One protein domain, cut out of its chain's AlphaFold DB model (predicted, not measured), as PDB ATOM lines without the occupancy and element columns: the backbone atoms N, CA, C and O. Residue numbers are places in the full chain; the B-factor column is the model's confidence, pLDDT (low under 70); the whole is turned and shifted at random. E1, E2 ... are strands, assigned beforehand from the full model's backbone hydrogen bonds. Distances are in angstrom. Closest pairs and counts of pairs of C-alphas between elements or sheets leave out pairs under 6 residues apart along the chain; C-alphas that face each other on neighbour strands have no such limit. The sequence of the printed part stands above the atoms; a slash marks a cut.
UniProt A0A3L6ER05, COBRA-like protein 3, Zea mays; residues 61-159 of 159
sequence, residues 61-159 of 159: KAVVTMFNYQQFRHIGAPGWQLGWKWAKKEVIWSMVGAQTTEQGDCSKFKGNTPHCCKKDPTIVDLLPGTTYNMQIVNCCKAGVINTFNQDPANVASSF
ATOM      1  N   LYS A  61      11.747 110.842 112.089       90.75
ATOM      2  CA  LYS A  61      11.165 112.014 112.738       90.75
ATOM      3  C   LYS A  61       9.848 112.333 112.044       90.75
ATOM      4  O   LYS A  61       9.808 112.435 110.822       90.75
ATOM      5  N   ALA A  62       8.793 112.505 112.826       93.12
ATOM      6  CA  ALA A  62       7.489 112.936 112.349       93.12
ATOM      7  C   ALA A  62       7.032 114.136 113.177       93.12
ATOM      8  O   ALA A  62       7.375 114.233 114.353       93.12
ATOM      9  N   VAL A  63       6.276 115.030 112.545       95.56
ATOM     10  CA  VAL A  63       5.542 116.106 113.216       95.56
ATOM     11  C   VAL A  63       4.080 115.907 112.866       95.56
ATOM     12  O   VAL A  63       3.726 115.832 111.688       95.56
ATOM     13  N   VAL A  64       3.233 115.794 113.880       96.19
ATOM     14  CA  VAL A  64       1.791 115.630 113.707       96.19
ATOM     15  C   VAL A  64       1.145 116.978 113.954       96.19
ATOM     16  O   VAL A  64       1.342 117.566 115.007       96.19
ATOM     17  N   THR A  65       0.360 117.465 112.992       96.25
ATOM     18  CA  THR A  65      -0.443 118.684 113.159       96.25
ATOM     19  C   THR A  65      -1.917 118.357 112.972       96.25
ATOM     20  O   THR A  65      -2.313 117.765 111.970       96.25
ATOM     21  N   MET A  66      -2.733 118.757 113.940       95.19
ATOM     22  CA  MET A  66      -4.183 118.601 113.949       95.19
ATOM     23  C   MET A  66      -4.845 119.963 113.778       95.19
ATOM     24  O   MET A  66      -4.485 120.900 114.483       95.19
ATOM     25  N   PHE A  67      -5.842 120.054 112.897       94.94
ATOM     26  CA  PHE A  67      -6.629 121.268 112.672       94.94
ATOM     27  C   PHE A  67      -8.104 121.038 113.001       94.94
ATOM     28  O   PHE A  67      -8.661 119.990 112.671       94.94
ATOM     29  N   ASN A  68      -8.758 122.038 113.593       94.56
ATOM     30  CA  ASN A  68     -10.196 122.023 113.841       94.56
ATOM     31  C   ASN A  68     -10.960 122.960 112.891       94.56
ATOM     32  O   ASN A  68     -11.277 124.106 113.211       94.56
ATOM     33  N   TYR A  69     -11.328 122.436 111.725       93.94
ATOM     34  CA  TYR A  69     -12.149 123.153 110.741       93.94
ATOM     35  C   TYR A  69     -13.663 123.047 110.992       93.94
ATOM     36  O   TYR A  69     -14.468 123.378 110.123       93.94
ATOM     37  N   GLN A  70     -14.093 122.576 112.166       91.25
ATOM     38  CA  GLN A  70     -15.514 122.571 112.512       91.25
ATOM     39  C   GLN A  70     -15.989 124.007 112.753       91.25
ATOM     40  O   GLN A  70     -15.261 124.807 113.320       91.25
ATOM     41  N   GLN A  71     -17.216 124.356 112.356       86.81
ATOM     42  CA  GLN A  71     -17.688 125.747 112.454       86.81
ATOM     43  C   GLN A  71     -18.020 126.182 113.892       86.81
ATOM     44  O   GLN A  71     -17.708 127.302 114.288       86.81
ATOM     45  N   PHE A  72     -18.637 125.296 114.683       87.06
ATOM     46  CA  PHE A  72     -19.227 125.654 115.985       87.06
ATOM     47  C   PHE A  72     -18.808 124.743 117.141       87.06
ATOM     48  O   PHE A  72     -19.312 124.880 118.254       87.06
ATOM     49  N   ARG A  73     -17.909 123.786 116.894       91.81
ATOM     50  CA  ARG A  73     -17.463 122.823 117.901       91.81
ATOM     51  C   ARG A  73     -15.971 122.999 118.155       91.81
ATOM     52  O   ARG A  73     -15.149 122.552 117.365       91.81
ATOM     53  N   HIS A  74     -15.634 123.647 119.263       91.38
ATOM     54  CA  HIS A  74     -14.267 123.680 119.770       91.38
ATOM     55  C   HIS A  74     -13.973 122.411 120.583       91.38
ATOM     56  O   HIS A  74     -14.878 121.784 121.141       91.38
ATOM     57  N   ILE A  75     -12.699 122.038 120.652       94.94
ATOM     58  CA  ILE A  75     -12.191 121.012 121.557       94.94
ATOM     59  C   ILE A  75     -11.785 121.734 122.840       94.94
ATOM     60  O   ILE A  75     -10.773 122.425 122.864       94.94
ATOM     61  N   GLY A  76     -12.613 121.629 123.879       93.19
ATOM     62  CA  GLY A  76     -12.330 122.180 125.207       93.19
ATOM     63  C   GLY A  76     -11.599 121.189 126.116       93.19
ATOM     64  O   GLY A  76     -11.329 120.055 125.722       93.19
ATOM     65  N   ALA A  77     -11.313 121.603 127.354       93.12
ATOM     66  CA  ALA A  77     -10.735 120.730 128.380       93.12
ATOM     67  C   ALA A  77     -11.580 119.440 128.557       93.12
ATOM     68  O   ALA A  77     -12.811 119.529 128.559       93.12
ATOM     69  N   PRO A  78     -10.963 118.248 128.704       92.88
ATOM     70  CA  PRO A  78      -9.540 117.985 128.969       92.88
ATOM     71  C   PRO A  78      -8.629 118.005 127.728       92.88
ATOM     72  O   PRO A  78      -7.478 117.596 127.825       92.88
ATOM     73  N   GLY A  79      -9.137 118.468 126.584       95.69
ATOM     74  CA  GLY A  79      -8.410 118.551 125.327       95.69
ATOM     75  C   GLY A  79      -8.590 117.318 124.450       95.69
ATOM     76  O   GLY A  79      -9.311 116.373 124.787       95.69
ATOM     77  N   TRP A  80      -7.945 117.336 123.286       95.81
ATOM     78  CA  TRP A  80      -7.881 116.169 122.416       95.81
ATOM     79  C   TRP A  80      -6.999 115.074 123.025       95.81
ATOM     80  O   TRP A  80      -6.060 115.331 123.776       95.81
ATOM     81  N   GLN A  81      -7.299 113.833 122.651       96.81
ATOM     82  CA  GLN A  81      -6.435 112.682 122.886       96.81
ATOM     83  C   GLN A  81      -6.318 111.929 121.564       96.81
ATOM     84  O   GLN A  81      -7.332 111.681 120.907       96.81
ATOM     85  N   LEU A  82      -5.098 111.592 121.160       96.12
ATOM     86  CA  LEU A  82      -4.836 110.877 119.916       96.12
ATOM     87  C   LEU A  82      -4.204 109.532 120.237       96.12
ATOM     88  O   LEU A  82      -3.159 109.465 120.875       96.12
ATOM     89  N   GLY A  83      -4.836 108.454 119.788       96.25
ATOM     90  CA  GLY A  83      -4.312 107.106 119.938       96.25
ATOM     91  C   GLY A  83      -4.197 106.415 118.592       96.25
ATOM     92  O   GLY A  83      -5.032 106.606 117.708       96.25
ATOM     93  N   TRP A  84      -3.175 105.586 118.443       94.69
ATOM     94  CA  TRP A  84      -3.035 104.688 117.300       94.69
ATOM     95  C   TRP A  84      -2.367 103.399 117.741       94.69
ATOM     96  O   TRP A  84      -1.921 103.276 118.875       94.69
ATOM     97  N   LYS A  85      -2.293 102.426 116.834       95.75
ATOM     98  CA  LYS A  85      -1.649 101.142 117.087       95.75
ATOM     99  C   LYS A  85      -0.551 100.901 116.070       95.75
ATOM    100  O   LYS A  85      -0.804 100.906 114.869       95.75
ATOM    101  N   TRP A  86       0.652 100.642 116.561       93.19
ATOM    102  CA  TRP A  86       1.790 100.274 115.733       93.19
ATOM    103  C   TRP A  86       1.521  98.972 114.977       93.19
ATOM    104  O   TRP A  86       1.024  97.988 115.546       93.19
ATOM    105  N   ALA A  87       1.857  98.955 113.687       92.25
ATOM    106  CA  ALA A  87       1.701  97.768 112.856       92.25
ATOM    107  C   ALA A  87       2.711  96.688 113.272       92.25
ATOM    108  O   ALA A  87       2.368  95.504 113.354       92.25
ATOM    109  N   LYS A  88       3.944  97.101 113.593       89.56
ATOM    110  CA  LYS A  88       5.045  96.204 113.943       89.56
ATOM    111  C   LYS A  88       5.474  96.433 115.397       89.56
ATOM    112  O   LYS A  88       4.638  96.410 116.303       89.56
ATOM    113  N   LYS A  89       6.784  96.517 115.633       87.31
ATOM    114  CA  LYS A  89       7.420  96.676 116.948       87.31
ATOM    115  C   LYS A  89       8.019  98.081 117.088       87.31
ATOM    116  O   LYS A  89       9.126  98.223 117.600       87.31
ATOM    117  N   GLU A  90       7.325  99.089 116.567       91.12
ATOM    118  CA  GLU A  90       7.726 100.484 116.738       91.12
ATOM    119  C   GLU A  90       7.544 100.938 118.192       91.12
ATOM    120  O   GLU A  90       6.696 100.427 118.925       91.12
ATOM    121  N   VAL A  91       8.380 101.892 118.602       93.50
ATOM    122  CA  VAL A  91       8.348 102.540 119.918       93.50
ATOM    123  C   VAL A  91       8.647 104.023 119.739       93.50
ATOM    124  O   VAL A  91       9.350 104.411 118.801       93.50
ATOM    125  N   ILE A  92       8.141 104.852 120.645       94.75
ATOM    126  CA  ILE A  92       8.390 106.294 120.630       94.75
ATOM    127  C   ILE A  92       9.653 106.545 121.441       94.75
ATOM    128  O   ILE A  92       9.645 106.382 122.658       94.75
ATOM    129  N   TRP A  93      10.745 106.929 120.781       93.75
ATOM    130  CA  TRP A  93      12.016 107.195 121.459       93.75
ATOM    131  C   TRP A  93      12.010 108.517 122.223       93.75
ATOM    132  O   TRP A  93      12.454 108.554 123.366       93.75
ATOM    133  N   SER A  94      11.487 109.573 121.605       93.69
ATOM    134  CA  SER A  94      11.366 110.915 122.176       93.69
ATOM    135  C   SER A  94      10.127 111.598 121.600       93.69
ATOM    136  O   SER A  94       9.676 111.233 120.514       93.69
ATOM    137  N   MET A  95       9.585 112.566 122.331       94.81
ATOM    138  CA  MET A  95       8.429 113.367 121.943       94.81
ATOM    139  C   MET A  95       8.567 114.765 122.554       94.81
ATOM    140  O   MET A  95       9.101 114.907 123.653       94.81
ATOM    141  N   VAL A  96       8.112 115.780 121.825       96.62
ATOM    142  CA  VAL A  96       8.041 117.179 122.270       96.62
ATOM    143  C   VAL A  96       6.654 117.713 121.935       96.62
ATOM    144  O   VAL A  96       5.990 117.163 121.070       96.62
ATOM    145  N   GLY A  97       6.169 118.735 122.632       96.44
ATOM    146  CA  GLY A  97       4.827 119.292 122.425       96.44
ATOM    147  C   GLY A  97       3.682 118.455 122.999       96.44
ATOM    148  O   GLY A  97       2.700 119.016 123.467       96.44
ATOM    149  N   ALA A  98       3.837 117.135 123.058       96.88
ATOM    150  CA  ALA A  98       2.881 116.204 123.642       96.88
ATOM    151  C   ALA A  98       3.578 115.152 124.519       96.88
ATOM    152  O   ALA A  98       4.807 115.076 124.587       96.88
ATOM    153  N   GLN A  99       2.782 114.332 125.200       96.50
ATOM    154  CA  GLN A  99       3.257 113.210 125.998       96.50
ATOM    155  C   GLN A  99       2.282 112.034 125.918       96.50
ATOM    156  O   GLN A  99       1.067 112.202 125.792       96.50
ATOM    157  N   THR A 100       2.808 110.814 126.016       97.06
ATOM    158  CA  THR A 100       1.967 109.621 126.144       97.06
ATOM    159  C   THR A 100       1.386 109.503 127.551       97.06
ATOM    160  O   THR A 100       2.122 109.643 128.529       97.06
ATOM    161  N   THR A 101       0.103 109.161 127.671       96.56
ATOM    162  CA  THR A 101      -0.561 108.949 128.972       96.56
ATOM    163  C   THR A 101       0.019 107.766 129.746       96.56
ATOM    164  O   THR A 101       0.016 107.758 130.974       96.56
ATOM    165  N   GLU A 102       0.554 106.775 129.033       95.69
ATOM    166  CA  GLU A 102       1.180 105.580 129.587       95.69
ATOM    167  C   GLU A 102       2.451 105.230 128.805       95.69
ATOM    168  O   GLU A 102       2.455 105.228 127.574       95.69
ATOM    169  N   GLN A 103       3.517 104.852 129.515       92.88
ATOM    170  CA  GLN A 103       4.781 104.423 128.901       92.88
ATOM    171  C   GLN A 103       4.762 102.945 128.456       92.88
ATOM    172  O   GLN A 103       5.409 102.583 127.470       92.88
ATOM    173  N   GLY A 104       4.001 102.085 129.142       93.25
ATOM    174  CA  GLY A 104       3.990 100.632 128.916       93.25
ATOM    175  C   GLY A 104       5.227  99.904 129.470       93.25
ATOM    176  O   GLY A 104       6.045 100.486 130.179       93.25
ATOM    177  N   ASP A 105       5.367  98.610 129.157       92.75
ATOM    178  CA  ASP A 105       6.501  97.792 129.615       92.75
ATOM    179  C   ASP A 105       7.734  97.969 128.711       92.75
ATOM    180  O   ASP A 105       7.859  97.355 127.646       92.75
ATOM    181  N   CYS A 106       8.660  98.810 129.169       93.44
ATOM    182  CA  CYS A 106       9.939  99.065 128.513       93.44
ATOM    183  C   CYS A 106      11.107  98.204 129.023       93.44
ATOM    184  O   CYS A 106      12.249  98.454 128.638       93.44
ATOM    185  N   SER A 107      10.866  97.171 129.838       92.12
ATOM    186  CA  SER A 107      11.918  96.352 130.478       92.12
ATOM    187  C   SER A 107      12.906  95.687 129.506       92.12
ATOM    188  O   SER A 107      14.037  95.362 129.874       92.12
ATOM    189  N   LYS A 108      12.510  95.513 128.240       89.69
ATOM    190  CA  LYS A 108      13.360  94.962 127.171       89.69
ATOM    191  C   LYS A 108      14.514  95.888 126.773       89.69
ATOM    192  O   LYS A 108      15.500  95.407 126.217       89.69
ATOM    193  N   PHE A 109      14.408  97.189 127.039       89.25
ATOM    194  CA  PHE A 109      15.415  98.186 126.679       89.25
ATOM    195  C   PHE A 109      16.356  98.432 127.865       89.25
ATOM    196  O   PHE A 109      15.980  99.064 128.848       89.25
ATOM    197  N   LYS A 110      17.593  97.925 127.781       87.06
ATOM    198  CA  LYS A 110      18.640  98.151 128.792       87.06
ATOM    199  C   LYS A 110      19.479  99.374 128.396       87.06
ATOM    200  O   LYS A 110      20.015  99.403 127.292       87.06
ATOM    201  N   GLY A 111      19.596 100.371 129.278       86.50
ATOM    202  CA  GLY A 111      20.346 101.613 129.034       86.50
ATOM    203  C   GLY A 111      19.444 102.771 128.606       86.50
ATOM    204  O   GLY A 111      18.910 103.472 129.459       86.50
ATOM    205  N   ASN A 112      19.252 102.960 127.295       87.62
ATOM    206  CA  ASN A 112      18.387 104.021 126.771       87.62
ATOM    207  C   ASN A 112      16.938 103.537 126.674       87.62
ATOM    208  O   ASN A 112      16.570 102.823 125.737       87.62
ATOM    209  N   THR A 113      16.124 103.932 127.650       91.44
ATOM    210  CA  THR A 113      14.686 103.652 127.674       91.44
ATOM    211  C   THR A 113      13.947 104.632 126.755       91.44
ATOM    212  O   THR A 113      14.129 105.842 126.897       91.44
ATOM    213  N   PRO A 114      13.125 104.153 125.807       94.19
ATOM    214  CA  PRO A 114      12.322 105.031 124.961       94.19
ATOM    215  C   PRO A 114      11.199 105.705 125.772       94.19
ATOM    216  O   PRO A 114      10.758 105.187 126.804       94.19
ATOM    217  N   HIS A 115      10.708 106.843 125.281       94.94
ATOM    218  CA  HIS A 115       9.590 107.574 125.882       94.94
ATOM    219  C   HIS A 115       8.333 106.708 126.066       94.94
ATOM    220  O   HIS A 115       7.703 106.775 127.115       94.94
ATOM    221  N   CYS A 116       7.988 105.860 125.089       96.38
ATOM    222  CA  CYS A 116       6.864 104.925 125.198       96.38
ATOM    223  C   CYS A 116       7.111 103.627 124.411       96.38
ATOM    224  O   CYS A 116       7.458 103.662 123.229       96.38
ATOM    225  N   CYS A 117       6.886 102.482 125.064       95.50
ATOM    226  CA  CYS A 117       6.976 101.132 124.489       95.50
ATOM    227  C   CYS A 117       5.618 100.480 124.236       95.50
ATOM    228  O   CYS A 117       5.555  99.338 123.768       95.50
ATOM    229  N   LYS A 118       4.525 101.155 124.597       95.94
ATOM    230  CA  LYS A 118       3.177 100.633 124.403       95.94
ATOM    231  C   LYS A 118       2.888 100.492 122.903       95.94
ATOM    232  O   LYS A 118       3.235 101.365 122.109       95.94
ATOM    233  N   LYS A 119       2.261  99.377 122.505       95.00
ATOM    234  CA  LYS A 119       1.907  99.121 121.095       95.00
ATOM    235  C   LYS A 119       0.804 100.066 120.607       95.00
ATOM    236  O   LYS A 119       0.736 100.370 119.421       95.00
ATOM    237  N   ASP A 120      -0.057 100.478 121.521       96.12
ATOM    238  CA  ASP A 120      -1.202 101.353 121.332       96.12
ATOM    239  C   ASP A 120      -1.101 102.594 122.240       96.12
ATOM    240  O   ASP A 120      -1.827 102.701 123.236       96.12
ATOM    241  N   PRO A 121      -0.145 103.507 121.977       97.06
ATOM    242  CA  PRO A 121       0.007 104.713 122.780       97.06
ATOM    243  C   PRO A 121      -1.226 105.613 122.645       97.06
ATOM    244  O   PRO A 121      -1.826 105.721 121.577       97.06
ATOM    245  N   THR A 122      -1.573 106.289 123.737       97.81
ATOM    246  CA  THR A 122      -2.501 107.424 123.735       97.81
ATOM    247  C   THR A 122      -1.706 108.664 124.097       97.81
ATOM    248  O   THR A 122      -0.946 108.645 125.064       97.81
ATOM    249  N   ILE A 123      -1.844 109.711 123.298       97.62
ATOM    250  CA  ILE A 123      -1.058 110.936 123.377       97.62
ATOM    251  C   ILE A 123      -1.978 112.097 123.683       97.62
ATOM    252  O   ILE A 123      -3.082 112.199 123.143       97.62
ATOM    253  N   VAL A 124      -1.483 112.959 124.556       97.25
ATOM    254  CA  VAL A 124      -2.131 114.189 124.973       97.25
ATOM    255  C   VAL A 124      -1.147 115.329 124.838       97.25
ATOM    256  O   VAL A 124       0.057 115.163 125.031       97.25
ATOM    257  N   ASP A 125      -1.671 116.490 124.493       97.12
ATOM    258  CA  ASP A 125      -0.901 117.721 124.446       97.12
ATOM    259  C   ASP A 125      -0.347 118.082 125.833       97.12
ATOM    260  O   ASP A 125      -0.944 117.764 126.868       97.12
ATOM    261  N   LEU A 126       0.785 118.781 125.860       97.25
ATOM    262  CA  LEU A 126       1.347 119.267 127.114       97.25
ATOM    263  C   LEU A 126       0.535 120.444 127.682       97.25
ATOM    264  O   LEU A 126      -0.272 121.089 127.008       97.25
ATOM    265  N   LEU A 127       0.740 120.735 128.966       96.12
ATOM    266  CA  LEU A 127       0.069 121.850 129.631       96.12
ATOM    267  C   LEU A 127       0.737 123.198 129.290       96.12
ATOM    268  O   LEU A 127       1.950 123.244 129.034       96.12
ATOM    269  N   PRO A 128      -0.013 124.314 129.365       94.75
ATOM    270  CA  PRO A 128       0.566 125.651 129.320       94.75
ATOM    271  C   PRO A 128       1.650 125.825 130.391       94.75
ATOM    272  O   PRO A 128       1.488 125.380 131.526       94.75
ATOM    273  N   GLY A 129       2.760 126.476 130.036       93.81
ATOM    274  CA  GLY A 129       3.910 126.663 130.935       93.81
ATOM    275  C   GLY A 129       4.985 125.572 130.851       93.81
ATOM    276  O   GLY A 129       5.955 125.617 131.604       93.81
ATOM    277  N   THR A 130       4.845 124.620 129.922       94.69
ATOM    278  CA  THR A 130       5.895 123.654 129.556       94.69
ATOM    279  C   THR A 130       7.221 124.363 129.249       94.69
ATOM    280  O   THR A 130       7.226 125.477 128.737       94.69
ATOM    281  N   THR A 131       8.366 123.750 129.550       95.88
ATOM    282  CA  THR A 131       9.681 124.362 129.295       95.88
ATOM    283  C   THR A 131       9.973 124.490 127.797       95.88
ATOM    284  O   THR A 131       9.579 123.637 127.010       95.88
ATOM    285  N   TYR A 132      10.708 125.531 127.393       93.50
ATOM    286  CA  TYR A 132      10.945 125.865 125.977       93.50
ATOM    287  C   TYR A 132      11.513 124.705 125.136       93.50
ATOM    288  O   TYR A 132      11.113 124.504 123.997       93.50
ATOM    289  N   ASN A 133      12.395 123.887 125.710       94.69
ATOM    290  CA  ASN A 133      12.998 122.726 125.045       94.69
ATOM    291  C   ASN A 133      12.027 121.561 124.782       94.69
ATOM    292  O   ASN A 133      12.381 120.634 124.058       94.69
ATOM    293  N   MET A 134      10.842 121.591 125.389       95.44
ATOM    294  CA  MET A 134       9.773 120.609 125.199       95.44
ATOM    295  C   MET A 134       8.600 121.192 124.405       95.44
ATOM    296  O   MET A 134       7.568 120.538 124.283       95.44
ATOM    297  N   GLN A 135       8.738 122.409 123.874       94.94
ATOM    298  CA  GLN A 135       7.717 123.056 123.060       94.94
ATOM    299  C   GLN A 135       8.008 122.903 121.563       94.94
ATOM    300  O   GLN A 135       9.154 122.849 121.120       94.94
ATOM    301  N   ILE A 136       6.934 122.904 120.783       95.31
ATOM    302  CA  ILE A 136       6.925 123.072 119.330       95.31
ATOM    303  C   ILE A 136       5.822 124.080 118.976       95.31
ATOM    304  O   ILE A 136       5.021 124.472 119.826       95.31
ATOM    305  N   VAL A 137       5.782 124.540 117.725       94.69
ATOM    306  CA  VAL A 137       4.724 125.438 117.250       94.69
ATOM    307  C   VAL A 137       3.337 124.852 117.537       94.69
ATOM    308  O   VAL A 137       3.118 123.658 117.364       94.69
ATOM    309  N   ASN A 138       2.400 125.690 117.980       93.88
ATOM    310  CA  ASN A 138       1.001 125.329 118.244       93.88
ATOM    311  C   ASN A 138       0.755 124.226 119.294       93.88
ATOM    312  O   ASN A 138      -0.390 123.804 119.436       93.88
ATOM    313  N   CYS A 139       1.756 123.776 120.050       93.12
ATOM    314  CA  CYS A 139       1.554 122.824 121.144       93.12
ATOM    315  C   CYS A 139       1.093 123.499 122.436       93.12
ATOM    316  O   CYS A 139       1.031 124.725 122.559       93.12
ATOM    317  N   CYS A 140       0.942 122.659 123.448       95.25
ATOM    318  CA  CYS A 140       1.080 123.004 124.846       95.25
ATOM    319  C   CYS A 140      -0.071 123.865 125.378       95.25
ATOM    320  O   CYS A 140       0.101 124.728 126.240       95.25
ATOM    321  N   LYS A 141      -1.266 123.617 124.844       95.75
ATOM    322  CA  LYS A 141      -2.532 124.270 125.185       95.75
ATOM    323  C   LYS A 141      -3.458 123.328 125.956       95.75
ATOM    324  O   LYS A 141      -4.668 123.544 125.973       95.75
ATOM    325  N   ALA A 142      -2.910 122.277 126.572       96.12
ATOM    326  CA  ALA A 142      -3.673 121.203 127.207       96.12
ATOM    327  C   ALA A 142      -4.711 120.578 126.255       96.12
ATOM    328  O   ALA A 142      -5.811 120.213 126.663       96.12
ATOM    329  N   GLY A 143      -4.389 120.529 124.961       95.50
ATOM    330  CA  GLY A 143      -5.202 119.894 123.931       95.50
ATOM    331  C   GLY A 143      -6.434 120.700 123.536       95.50
ATOM    332  O   GLY A 143      -7.306 120.179 122.838       95.50
ATOM    333  N   VAL A 144      -6.535 121.957 123.971       96.06
ATOM    334  CA  VAL A 144      -7.618 122.854 123.571       96.06
ATOM    335  C   VAL A 144      -7.376 123.348 122.145       96.06
ATOM    336  O   VAL A 144      -6.314 123.893 121.834       96.06
ATOM    337  N   ILE A 145      -8.375 123.172 121.277       95.38
ATOM    338  CA  ILE A 145      -8.348 123.643 119.886       95.38
ATOM    339  C   ILE A 145      -9.662 124.358 119.564       95.38
ATOM    340  O   ILE A 145     -10.739 123.752 119.579       95.38
ATOM    341  N   ASN A 146      -9.570 125.639 119.223       94.44
ATOM    342  CA  ASN A 146     -10.717 126.452 118.829       94.44
ATOM    343  C   ASN A 146     -11.136 126.176 117.383       94.44
ATOM    344  O   ASN A 146     -10.423 125.528 116.622       94.44
ATOM    345  N   THR A 147     -12.321 126.642 117.000       93.31
ATOM    346  CA  THR A 147     -12.743 126.590 115.599       93.31
ATOM    347  C   THR A 147     -12.060 127.687 114.798       93.31
ATOM    348  O   THR A 147     -11.811 128.777 115.319       93.31
ATOM    349  N   PHE A 148     -11.833 127.436 113.507       90.44
ATOM    350  CA  PHE A 148     -11.240 128.429 112.608       90.44
ATOM    351  C   PHE A 148     -11.980 129.776 112.638       90.44
ATOM    352  O   PHE A 148     -11.357 130.825 112.707       90.44
ATOM    353  N   ASN A 149     -13.315 129.750 112.641       88.38
ATOM    354  CA  ASN A 149     -14.131 130.965 112.580       88.38
ATOM    355  C   ASN A 149     -14.151 131.764 113.890       88.38
ATOM    356  O   ASN A 149     -14.426 132.960 113.857       88.38
ATOM    357  N   GLN A 150     -13.934 131.114 115.040       89.50
ATOM    358  CA  GLN A 150     -13.942 131.792 116.340       89.50
ATOM    359  C   GLN A 150     -12.563 132.339 116.697       89.50
ATOM    360  O   GLN A 150     -12.465 133.443 117.225       89.50
ATOM    361  N   ASP A 151     -11.513 131.567 116.425       91.12
ATOM    362  CA  ASP A 151     -10.141 131.931 116.757       91.12
ATOM    363  C   ASP A 151      -9.157 131.225 115.806       91.12
ATOM    364  O   ASP A 151      -8.672 130.124 116.102       91.12
ATOM    365  N   PRO A 152      -8.845 131.856 114.657       89.19
ATOM    366  CA  PRO A 152      -7.930 131.300 113.665       89.19
ATOM    367  C   PRO A 152      -6.525 131.018 114.214       89.19
ATOM    368  O   PRO A 152      -5.831 130.151 113.688       89.19
ATOM    369  N   ALA A 153      -6.092 131.717 115.270       89.06
ATOM    370  CA  ALA A 153      -4.761 131.539 115.851       89.06
ATOM    371  C   ALA A 153      -4.657 130.258 116.697       89.06
ATOM    372  O   ALA A 153      -3.569 129.709 116.858       89.06
ATOM    373  N   ASN A 154      -5.780 129.745 117.208       92.00
ATOM    374  CA  ASN A 154      -5.821 128.555 118.062       92.00
ATOM    375  C   ASN A 154      -6.539 127.359 117.426       92.00
ATOM    376  O   ASN A 154      -6.984 126.455 118.133       92.00
ATOM    377  N   VAL A 155      -6.604 127.324 116.095       94.94
ATOM    378  CA  VAL A 155      -7.254 126.254 115.321       94.94
ATOM    379  C   VAL A 155      -6.398 124.995 115.144       94.94
ATOM    380  O   VAL A 155      -6.904 123.958 114.712       94.94
ATOM    381  N   ALA A 156      -5.105 125.069 115.468       95.62
ATOM    382  CA  ALA A 156      -4.149 123.988 115.257       95.62
ATOM    383  C   ALA A 156      -3.496 123.508 116.559       95.62
ATOM    384  O   ALA A 156      -3.334 124.291 117.494       95.62
ATOM    385  N   SER A 157      -3.072 122.248 116.594       96.50
ATOM    386  CA  SER A 157      -2.209 121.673 117.632       96.50
ATOM    387  C   SER A 157      -1.140 120.801 116.993       96.50
ATOM    388  O   SER A 157      -1.473 120.047 116.079       96.50
ATOM    389  N   SER A 158       0.103 120.858 117.481       96.81
ATOM    390  CA  SER A 158       1.197 120.048 116.924       96.81
ATOM    391  C   SER A 158       2.117 119.444 117.983       96.81
ATOM    392  O   SER A 158       2.243 119.999 119.074       96.81
ATOM    393  N   PHE A 159       2.759 118.323 117.639       96.06
ATOM    394  CA  PHE A 159       3.768 117.621 118.441       96.06
ATOM    395  C   PHE A 159       4.691 116.748 117.573       96.06
ATOM    396  O   PHE A 159       4.312 116.456 116.411       96.06
TER     397      PHE A 159
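What this domain is: This is residues 61 to 159 of the 159 residues of the protein "COBRA-like protein 3" of Zea mays (UniProt A0A3L6ER05). With little regular structure, this is an elongated body, mostly long loops, with a small sheet, E2, E4, E3 in that order, near its middle and a two-strand ribbon, E1 and E5, beside it. The printed part has 99 residues, with no named helix and five strands, E1 to E5 along the chain, holding 16 residues: all strand, both sheets antiparallel. It is only just compact, close to loose: radius of gyration of the C-alphas 14.7 A, spans 48 by 29 by 23 A.

How they stand to each other: E1, residues 65 to 67, is antiparallel to E5, residues 156 to 158; N 66 and O 157, 2.8 A apart, are within hydrogen-bond range. Edge strand E2, residues 81 to 83, is antiparallel to E4, residues 122 to 125, with N 123 and O 82 at 2.8 A. Edge strand E3, residues 98 to 100, forms a hairpin with E4, with N 99 and O 124 at 2.9 A. E1 and E4 are apart.

Where its parts are: E1 begins at C-alpha 65 (-0.443, 118.684, 113.159). E4 is 10.4 A long. E5 ends at C-alpha 158 (1.197, 120.048, 116.924).

The domain as a whole: The farthest C-alphas, Lys 110 and Asn 149, are 49.1 A apart. The four links are long; the printed part has no cut, and no printed residue is under 70 in pLDDT.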